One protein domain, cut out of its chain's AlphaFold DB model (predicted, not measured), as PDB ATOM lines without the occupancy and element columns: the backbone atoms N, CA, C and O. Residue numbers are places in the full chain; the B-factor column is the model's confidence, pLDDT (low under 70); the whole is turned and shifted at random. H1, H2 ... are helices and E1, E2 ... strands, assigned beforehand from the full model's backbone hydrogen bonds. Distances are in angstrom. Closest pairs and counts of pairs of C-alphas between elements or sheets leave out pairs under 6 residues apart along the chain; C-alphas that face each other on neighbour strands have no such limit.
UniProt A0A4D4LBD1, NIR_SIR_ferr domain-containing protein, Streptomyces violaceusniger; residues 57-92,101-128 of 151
ATOM      1  N   SER A  57       0.447  -7.302  -2.057       85.81
ATOM      2  CA  SER A  57      -0.740  -8.139  -2.111       85.81
ATOM      3  C   SER A  57      -0.666  -9.310  -1.119       85.81
ATOM      4  O   SER A  57       0.258 -10.129  -1.191       85.81
ATOM      5  N   PRO A  58      -1.700  -9.516  -0.280       83.88
ATOM      6  CA  PRO A  58      -1.776 -10.662   0.634       83.88
ATOM      7  C   PRO A  58      -1.744 -12.022  -0.084       83.88
ATOM      8  O   PRO A  58      -1.432 -13.047   0.526       83.88
ATOM      9  N   TRP A  59      -2.028 -12.059  -1.389       86.81
ATOM     10  CA  TRP A  59      -1.946 -13.274  -2.197       86.81
ATOM     11  C   TRP A  59      -0.534 -13.858  -2.308       86.81
ATOM     12  O   TRP A  59      -0.411 -15.067  -2.508       86.81
ATOM     13  N   LEU A  60       0.519 -13.052  -2.142       85.06
ATOM     14  CA  LEU A  60       1.906 -13.527  -2.238       85.06
ATOM     15  C   LEU A  60       2.278 -14.491  -1.106       85.06
ATOM     16  O   LEU A  60       3.083 -15.401  -1.302       85.06
ATOM     17  N   GLY A  61       1.629 -14.352   0.051       82.88
ATOM     18  CA  GLY A  61       1.783 -15.255   1.186       82.88
ATOM     19  C   GLY A  61       0.843 -16.461   1.161       82.88
ATOM     20  O   GLY A  61       0.928 -17.282   2.064       82.88
ATOM     21  N   VAL A  62      -0.069 -16.604   0.187       88.50
ATOM     22  CA  VAL A  62      -1.131 -17.629   0.246       88.50
ATOM     23  C   VAL A  62      -1.116 -18.575  -0.957       88.50
ATOM     24  O   VAL A  62      -1.436 -18.238  -2.099       88.50
ATOM     25  N   GLY A  63      -0.821 -19.841  -0.670       89.81
ATOM     26  CA  GLY A  63      -0.833 -20.954  -1.612       89.81
ATOM     27  C   GLY A  63      -1.984 -21.927  -1.362       89.81
ATOM     28  O   GLY A  63      -2.438 -22.106  -0.234       89.81
ATOM     29  N   ALA A  64      -2.438 -22.614  -2.409       92.69
ATOM     30  CA  ALA A  64      -3.363 -23.736  -2.274       92.69
ATOM     31  C   ALA A  64      -3.144 -24.763  -3.387       92.69
ATOM     32  O   ALA A  64      -2.805 -24.401  -4.519       92.69
ATOM     33  N   CYS A  65      -3.391 -26.039  -3.082       93.38
ATOM     34  CA  CYS A  65      -3.447 -27.066  -4.122       93.38
ATOM     35  C   CYS A  65      -4.744 -26.941  -4.951       93.38
ATOM     36  O   CYS A  65      -5.556 -26.039  -4.736       93.38
ATOM     37  N   THR A  66      -4.959 -27.834  -5.924       93.44
ATOM     38  CA  THR A  66      -6.155 -27.786  -6.788       93.44
ATOM     39  C   THR A  66      -7.465 -27.813  -6.002       93.44
ATOM     40  O   THR A  66      -8.381 -27.069  -6.340       93.44
ATOM     41  N   GLY A  67      -7.538 -28.619  -4.938       95.06
ATOM     42  CA  GLY A  67      -8.738 -28.717  -4.112       95.06
ATOM     43  C   GLY A  67      -9.944 -29.329  -4.815       95.06
ATOM     44  O   GLY A  67      -9.856 -29.787  -5.950       95.06
ATOM     45  N   ARG A  68     -11.091 -29.328  -4.134       96.00
ATOM     46  CA  ARG A  68     -12.393 -29.521  -4.784       96.00
ATOM     47  C   ARG A  68     -12.767 -28.248  -5.561       96.00
ATOM     48  O   ARG A  68     -12.341 -27.174  -5.150       96.00
ATOM     49  N   PRO A  69     -13.547 -28.356  -6.650       94.69
ATOM     50  CA  PRO A  69     -14.015 -29.597  -7.279       94.69
ATOM     51  C   PRO A  69     -12.968 -30.270  -8.191       94.69
ATOM     52  O   PRO A  69     -13.176 -31.399  -8.613       94.69
ATOM     53  N   GLY A  70     -11.828 -29.627  -8.470       93.94
ATOM     54  CA  GLY A  70     -10.857 -30.092  -9.476       93.94
ATOM     55  C   GLY A  70      -9.979 -31.294  -9.092       93.94
ATOM     56  O   GLY A  70      -9.160 -31.731  -9.893       93.94
ATOM     57  N   CYS A  71     -10.092 -31.825  -7.875       96.38
ATOM     58  CA  CYS A  71      -9.344 -32.989  -7.408       96.38
ATOM     59  C   CYS A  71     -10.245 -33.890  -6.560       96.38
ATOM     60  O   CYS A  71     -10.600 -33.534  -5.435       96.38
ATOM     61  N   ALA A  72     -10.534 -35.095  -7.060       96.44
ATOM     62  CA  ALA A  72     -11.375 -36.083  -6.376       96.44
ATOM     63  C   ALA A  72     -10.819 -36.544  -5.013       96.44
ATOM     64  O   ALA A  72     -11.565 -37.007  -4.162       96.44
ATOM     65  N   LYS A  73      -9.507 -36.400  -4.787       95.56
ATOM     66  CA  LYS A  73      -8.843 -36.773  -3.524       95.56
ATOM     67  C   LYS A  73      -8.893 -35.673  -2.471       95.56
ATOM     68  O   LYS A  73      -8.490 -35.895  -1.335       95.56
ATOM     69  N   SER A  74      -9.303 -34.466  -2.850       96.00
ATOM     70  CA  SER A  74      -9.366 -33.350  -1.919       96.00
ATOM     71  C   SER A  74     -10.595 -33.457  -1.028       96.00
ATOM     72  O   SER A  74     -11.711 -33.628  -1.511       96.00
ATOM     73  N   LEU A  75     -10.402 -33.246   0.270       96.56
ATOM     74  CA  LEU A  75     -11.483 -33.215   1.253       96.56
ATOM     75  C   LEU A  75     -12.179 -31.846   1.322       96.56
ATOM     76  O   LEU A  75     -13.262 -31.735   1.886       96.56
ATOM     77  N   ALA A  76     -11.584 -30.800   0.736       94.94
ATOM     78  CA  ALA A  76     -12.091 -29.430   0.813       94.94
ATOM     79  C   ALA A  76     -11.892 -28.640  -0.488       94.94
ATOM     80  O   ALA A  76     -10.999 -28.938  -1.291       94.94
ATOM     81  N   ASP A  77     -12.690 -27.588  -0.661       96.25
ATOM     82  CA  ASP A  77     -12.409 -26.512  -1.612       96.25
ATOM     83  C   ASP A  77     -11.372 -25.559  -1.003       96.25
ATOM     84  O   ASP A  77     -11.677 -24.572  -0.328       96.25
ATOM     85  N   VAL A  78     -10.100 -25.908  -1.188       95.19
ATOM     86  CA  VAL A  78      -8.991 -25.144  -0.612       95.19
ATOM     87  C   VAL A  78      -8.771 -23.789  -1.271       95.19
ATOM     88  O   VAL A  78      -8.214 -22.901  -0.631       95.19
ATOM     89  N   ARG A  79      -9.217 -23.602  -2.517       92.62
ATOM     90  CA  ARG A  79      -9.081 -22.326  -3.229       92.62
ATOM     91  C   ARG A  79     -10.116 -21.322  -2.730       92.62
ATOM     92  O   ARG A  79      -9.760 -20.169  -2.485       92.62
ATOM     93  N   ALA A  80     -11.348 -21.763  -2.468       93.56
ATOM     94  CA  ALA A  80     -12.339 -20.944  -1.777       93.56
ATOM     95  C   ALA A  80     -11.885 -20.593  -0.350       93.56
ATOM     96  O   ALA A  80     -12.021 -19.445   0.071       93.56
ATOM     97  N   HIS A  81     -11.289 -21.541   0.385       92.31
ATOM     98  CA  HIS A  81     -10.715 -21.256   1.709       92.31
ATOM     99  C   HIS A  81      -9.590 -20.217   1.653       92.31
ATOM    100  O   HIS A  81      -9.636 -19.253   2.411       92.31
ATOM    101  N   ALA A  82      -8.630 -20.369   0.737       91.12
ATOM    102  CA  ALA A  82      -7.552 -19.400   0.543       91.12
ATOM    103  C   ALA A  82      -8.088 -17.997   0.205       91.12
ATOM    104  O   ALA A  82      -7.638 -17.014   0.782       91.12
ATOM    105  N   THR A  83      -9.109 -17.911  -0.654       90.88
ATOM    106  CA  THR A  83      -9.757 -16.634  -1.006       90.88
ATOM    107  C   THR A  83     -10.366 -15.951   0.221       90.88
ATOM    108  O   THR A  83     -10.170 -14.756   0.421       90.88
ATOM    109  N   ARG A  84     -11.053 -16.707   1.089       90.62
ATOM    110  CA  ARG A  84     -11.625 -16.173   2.339       90.62
ATOM    111  C   ARG A  84     -10.551 -15.719   3.326       90.62
ATOM    112  O   ARG A  84     -10.751 -14.711   3.994       90.62
ATOM    113  N   MET A  85      -9.425 -16.432   3.414       86.69
ATOM    114  CA  MET A  85      -8.289 -16.008   4.244       86.69
ATOM    115  C   MET A  85      -7.746 -14.662   3.774       86.69
ATOM    116  O   MET A  85      -7.600 -13.756   4.585       86.69
ATOM    117  N   VAL A  86      -7.514 -14.521   2.466       86.69
ATOM    118  CA  VAL A  86      -7.009 -13.277   1.878       86.69
ATOM    119  C   VAL A  86      -7.994 -12.119   2.085       86.69
ATOM    120  O   VAL A  86      -7.593 -11.044   2.529       86.69
ATOM    121  N   ALA A  87      -9.291 -12.349   1.865       85.75
ATOM    122  CA  ALA A  87     -10.324 -11.348   2.134       85.75
ATOM    123  C   ALA A  87     -10.346 -10.924   3.615       85.75
ATOM    124  O   ALA A  87     -10.388  -9.737   3.917       85.75
ATOM    125  N   GLY A  88     -10.233 -11.880   4.544       76.50
ATOM    126  CA  GLY A  88     -10.171 -11.594   5.979       76.50
ATOM    127  C   GLY A  88      -8.899 -10.852   6.405       76.50
ATOM    128  O   GLY A  88      -8.944 -10.055   7.337       76.50
ATOM    129  N   THR A  89      -7.768 -11.059   5.717       67.38
ATOM    130  CA  THR A  89      -6.532 -10.305   5.991       67.38
ATOM    131  C   THR A  89      -6.592  -8.849   5.550       67.38
ATOM    132  O   THR A  89      -5.882  -8.049   6.154       67.38
ATOM    133  N   ALA A  90      -7.436  -8.516   4.565       58.84
ATOM    134  CA  ALA A  90      -7.686  -7.145   4.119       58.84
ATOM    135  C   ALA A  90      -8.591  -6.359   5.090       58.84
ATOM    136  O   ALA A  90      -8.578  -5.135   5.083       58.84
ATOM    137  N   SER A  91      -9.354  -7.052   5.943       52.72
ATOM    138  CA  SER A  91     -10.250  -6.441   6.941       52.72
ATOM    139  C   SER A  91      -9.617  -6.258   8.332       52.72
ATOM    140  O   SER A  91     -10.286  -5.776   9.242       52.72
ATOM    141  N   GLY A  92      -8.360  -6.666   8.530       48.22
ATOM    142  CA  GLY A  92      -7.635  -6.482   9.792       48.22
ATOM    143  C   GLY A  92      -6.867  -5.163   9.786       48.22
ATOM    144  O   GLY A  92      -5.928  -5.034   9.006       48.22
ATOM    145  N   PRO A 101       2.906 -11.592   7.975       67.12
ATOM    146  CA  PRO A 101       2.215 -12.855   8.136       67.12
ATOM    147  C   PRO A 101       3.016 -13.967   7.455       67.12
ATOM    148  O   PRO A 101       3.362 -13.880   6.277       67.12
ATOM    149  N   LEU A 102       3.294 -15.036   8.209       75.75
ATOM    150  CA  LEU A 102       3.994 -16.201   7.676       75.75
ATOM    151  C   LEU A 102       3.234 -16.755   6.460       75.75
ATOM    152  O   LEU A 102       2.017 -16.941   6.557       75.75
ATOM    153  N   PRO A 103       3.925 -17.087   5.356       82.75
ATOM    154  CA  PRO A 103       3.298 -17.714   4.202       82.75
ATOM    155  C   PRO A 103       2.485 -18.958   4.591       82.75
ATOM    156  O   PRO A 103       2.951 -19.809   5.348       82.75
ATOM    157  N   VAL A 104       1.271 -19.096   4.062       87.81
ATOM    158  CA  VAL A 104       0.341 -20.195   4.340       87.81
ATOM    159  C   VAL A 104       0.071 -20.993   3.074       87.81
ATOM    160  O   VAL A 104      -0.361 -20.451   2.059       87.81
ATOM    161  N   TYR A 105       0.246 -22.315   3.148       90.50
ATOM    162  CA  TYR A 105      -0.166 -23.222   2.076       90.50
ATOM    163  C   TYR A 105      -1.319 -24.128   2.519       90.50
ATOM    164  O   TYR A 105      -1.178 -24.955   3.427       90.50
ATOM    165  N   VAL A 106      -2.459 -24.016   1.839       92.62
ATOM    166  CA  VAL A 106      -3.688 -24.749   2.154       92.62
ATOM    167  C   VAL A 106      -3.786 -26.025   1.316       92.62
ATOM    168  O   VAL A 106      -3.958 -26.002   0.097       92.62
ATOM    169  N   SER A 107      -3.678 -27.178   1.978       94.06
ATOM    170  CA  SER A 107      -3.740 -28.497   1.329       94.06
ATOM    171  C   SER A 107      -5.057 -29.212   1.602       94.06
ATOM    172  O   SER A 107      -5.488 -29.319   2.747       94.06
ATOM    173  N   GLY A 108      -5.662 -29.762   0.548       95.44
ATOM    174  CA  GLY A 108      -6.943 -30.467   0.633       95.44
ATOM    175  C   GLY A 108      -6.841 -31.947   1.012       95.44
ATOM    176  O   GLY A 108      -7.840 -32.545   1.397       95.44
ATOM    177  N   CYS A 109      -5.648 -32.538   0.922       95.38
ATOM    178  CA  CYS A 109      -5.354 -33.911   1.337       95.38
ATOM    179  C   CYS A 109      -3.905 -34.030   1.837       95.38
ATOM    180  O   CYS A 109      -3.129 -33.068   1.841       95.38
ATOM    181  N   GLU A 110      -3.526 -35.224   2.272       93.81
ATOM    182  CA  GLU A 110      -2.202 -35.577   2.782       93.81
ATOM    183  C   GLU A 110      -1.075 -35.469   1.748       93.81
ATOM    184  O   GLU A 110       0.071 -35.266   2.151       93.81
ATOM    185  N   ARG A 111      -1.398 -35.507   0.446       92.50
ATOM    186  CA  ARG A 111      -0.425 -35.438  -0.661       92.50
ATOM    187  C   ARG A 111       0.240 -34.081  -0.831       92.50
ATOM    188  O   ARG A 111       1.333 -34.018  -1.378       92.50
ATOM    189  N   ARG A 112      -0.423 -33.002  -0.393       89.75
ATOM    190  CA  ARG A 112       0.117 -31.625  -0.413       89.75
ATOM    191  C   ARG A 112       0.722 -31.223  -1.769       89.75
ATOM    192  O   ARG A 112       1.789 -30.619  -1.820       89.75
ATOM    193  N   CYS A 113       0.062 -31.586  -2.868       90.88
ATOM    194  CA  CYS A 113       0.563 -31.312  -4.215       90.88
ATOM    195  C   CYS A 113       0.894 -29.823  -4.376       90.88
ATOM    196  O   CYS A 113       0.026 -29.001  -4.101       90.88
ATOM    197  N   GLY A 114       2.110 -29.501  -4.825       86.56
ATOM    198  CA  GLY A 114       2.555 -28.124  -5.054       86.56
ATOM    199  C   GLY A 114       2.927 -27.334  -3.794       86.56
ATOM    200  O   GLY A 114       3.157 -26.132  -3.899       86.56
ATOM    201  N   HIS A 115       2.981 -27.963  -2.613       86.81
ATOM    202  CA  HIS A 115       3.495 -27.306  -1.412       86.81
ATOM    203  C   HIS A 115       5.000 -27.031  -1.580       86.81
ATOM    204  O   HIS A 115       5.756 -27.974  -1.825       86.81
ATOM    205  N   PRO A 116       5.464 -25.780  -1.425       78.69
ATOM    206  CA  PRO A 116       6.889 -25.467  -1.486       78.69
ATOM    207  C   PRO A 116       7.612 -26.150  -0.317       78.69
ATOM    208  O   PRO A 116       7.195 -26.035   0.832       78.69
ATOM    209  N   GLY A 117       8.660 -26.924  -0.599       67.50
ATOM    210  CA  GLY A 117       9.370 -27.725   0.411       67.50
ATOM    211  C   GLY A 117      10.285 -26.932   1.356       67.50
ATOM    212  O   GLY A 117      10.905 -27.535   2.227       67.50
ATOM    213  N   ALA A 118      10.402 -25.612   1.186       57.50
ATOM    214  CA  ALA A 118      11.350 -24.774   1.918       57.50
ATOM    215  C   ALA A 118      10.794 -24.237   3.253       57.50
ATOM    216  O   ALA A 118       9.586 -24.053   3.425       57.50
ATOM    217  N   ALA A 119      11.706 -23.965   4.192       53.78
ATOM    218  CA  ALA A 119      11.419 -23.336   5.478       53.78
ATOM    219  C   ALA A 119      10.750 -21.962   5.277       53.78
ATOM    220  O   ALA A 119      11.237 -21.149   4.499       53.78
ATOM    221  N   GLY A 120       9.626 -21.721   5.958       60.22
ATOM    222  CA  GLY A 120       8.891 -20.449   5.903       60.22
ATOM    223  C   GLY A 120       7.397 -20.589   5.601       60.22
ATOM    224  O   GLY A 120       6.632 -19.696   5.942       60.22
ATOM    225  N   TRP A 121       6.949 -21.719   5.045       63.53
ATOM    226  CA  TRP A 121       5.523 -21.958   4.793       63.53
ATOM    227  C   TRP A 121       4.867 -22.703   5.952       63.53
ATOM    228  O   TRP A 121       5.158 -23.874   6.215       63.53
ATOM    229  N   THR A 122       3.943 -22.029   6.631       62.59
ATOM    230  CA  THR A 122       3.109 -22.642   7.656       62.59
ATOM    231  C   THR A 122       2.017 -23.470   6.997       62.59
ATOM    232  O   THR A 122       1.286 -23.049   6.095       62.59
ATOM    233  N   ARG A 123       1.904 -24.704   7.476       59.84
ATOM    234  CA  ARG A 123       0.913 -25.654   7.004       59.84
ATOM    235  C   ARG A 123      -0.436 -25.354   7.635       59.84
ATOM    236  O   ARG A 123      -0.589 -25.508   8.844       59.84
ATOM    237  N   TRP A 124      -1.438 -25.091   6.806       63.38
ATOM    238  CA  TRP A 124      -2.822 -25.049   7.264       63.38
ATOM    239  C   TRP A 124      -3.607 -26.238   6.711       63.38
ATOM    240  O   TRP A 124      -3.571 -26.548   5.514       63.38
ATOM    241  N   ARG A 125      -4.314 -26.939   7.601       57.44
ATOM    242  CA  ARG A 125      -5.303 -27.953   7.225       57.44
ATOM    243  C   ARG A 125      -6.680 -27.370   7.512       57.44
ATOM    244  O   ARG A 125      -6.875 -26.894   8.630       57.44
ATOM    245  N   PRO A 126      -7.635 -27.445   6.571       51.69
ATOM    246  CA  PRO A 126      -9.010 -27.154   6.923       51.69
ATOM    247  C   PRO A 126      -9.415 -28.096   8.048       51.69
ATOM    248  O   PRO A 126      -9.200 -29.307   7.949       51.69
ATOM    249  N   ALA A 127      -9.963 -27.534   9.125       51.53
ATOM    250  CA  ALA A 127     -10.661 -28.333  10.109       51.53
ATOM    251  C   ALA A 127     -11.749 -29.091   9.348       51.53
ATOM    252  O   ALA A 127     -12.680 -28.491   8.812       51.53
ATOM    253  N   THR A 128     -11.619 -30.410   9.256       46.44
ATOM    254  CA  THR A 128     -12.749 -31.275   8.939       46.44
ATOM    255  C   THR A 128     -13.675 -31.191  10.141       46.44
ATOM    256  O   THR A 128     -13.628 -32.039  11.027       46.44
TER     257      THR A 128
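This is residues 57 to 92 and 101 to 128 of the 151 residues of the protein "NIR_SIR_ferr domain-containing protein" of Streptomyces violaceusniger (UniProt A0A4D4LBD1). A small sheet of three short parallel strands, E1, E2 and E3, has one long helix, H2, over one face, running along the strands, as two layers: helix on one face of a sheet. Two long loops, residues 65 to 77 and 107 to 121, make up much of the rest, and the short H1 sits just before E1. The printed part has 64 residues, with two named helices and three named strands in the order H1, E1, H2, E2, E3; the class is mixed, with 26 residues, under half, in named elements. It is compact, with a radius of gyration of the C-alphas of 11.3 A and spans of 33 by 25 by 19 A.

H1 is residues 58 to 61, beginning at C-alpha 58 (-1.776, -10.662, 0.634). E1 is residues 62 to 64. H2, residues 78 to 90, is 18.7 A long and begins at C-alpha 78 (-8.991, -25.144, -0.612). E2 is residues 104 to 106. E3, residues 122 to 124, ends at C-alpha 124 (-2.822, -25.049, 7.264).

E1 and E2 are parallel at 20 degrees, with N 63 and O 104 2.8 A apart, within hydrogen-bond range. E2 and E3 are parallel at 30 degrees, with N 105 and O 122 within range at 3.2 A. H2 is on the sheet at a height of 9.4 A, over E1 and E2, and stands at 3 degrees to E1 on the local plane; the closest C-alphas of H2 and E1, Arg 79 and Ala 64, are 6.0 A apart. H1 only grazes the sheet, with residues 59 to 61. H2 touches H1 with residues 86 to 90 alone, the closest C-alphas being those of Pro 58 and Val 86, 6.0 A. In H2 every O i to N i+4 pair is within hydrogen-bond range; H1 is too short for such a pair.

The C-alphas farthest apart, those of Ala 72 and Gly 92, are 33.9 A apart. Residues 93 to 100 are not printed, and C-alphas 92 and 101 are 11.8 A apart across the cut. The links E1 to H2 and E2 to E3 are long. Of the printed part the mean pLDDT is 81.9; residues 89 to 92, 101 and 117 to 128 are under 70.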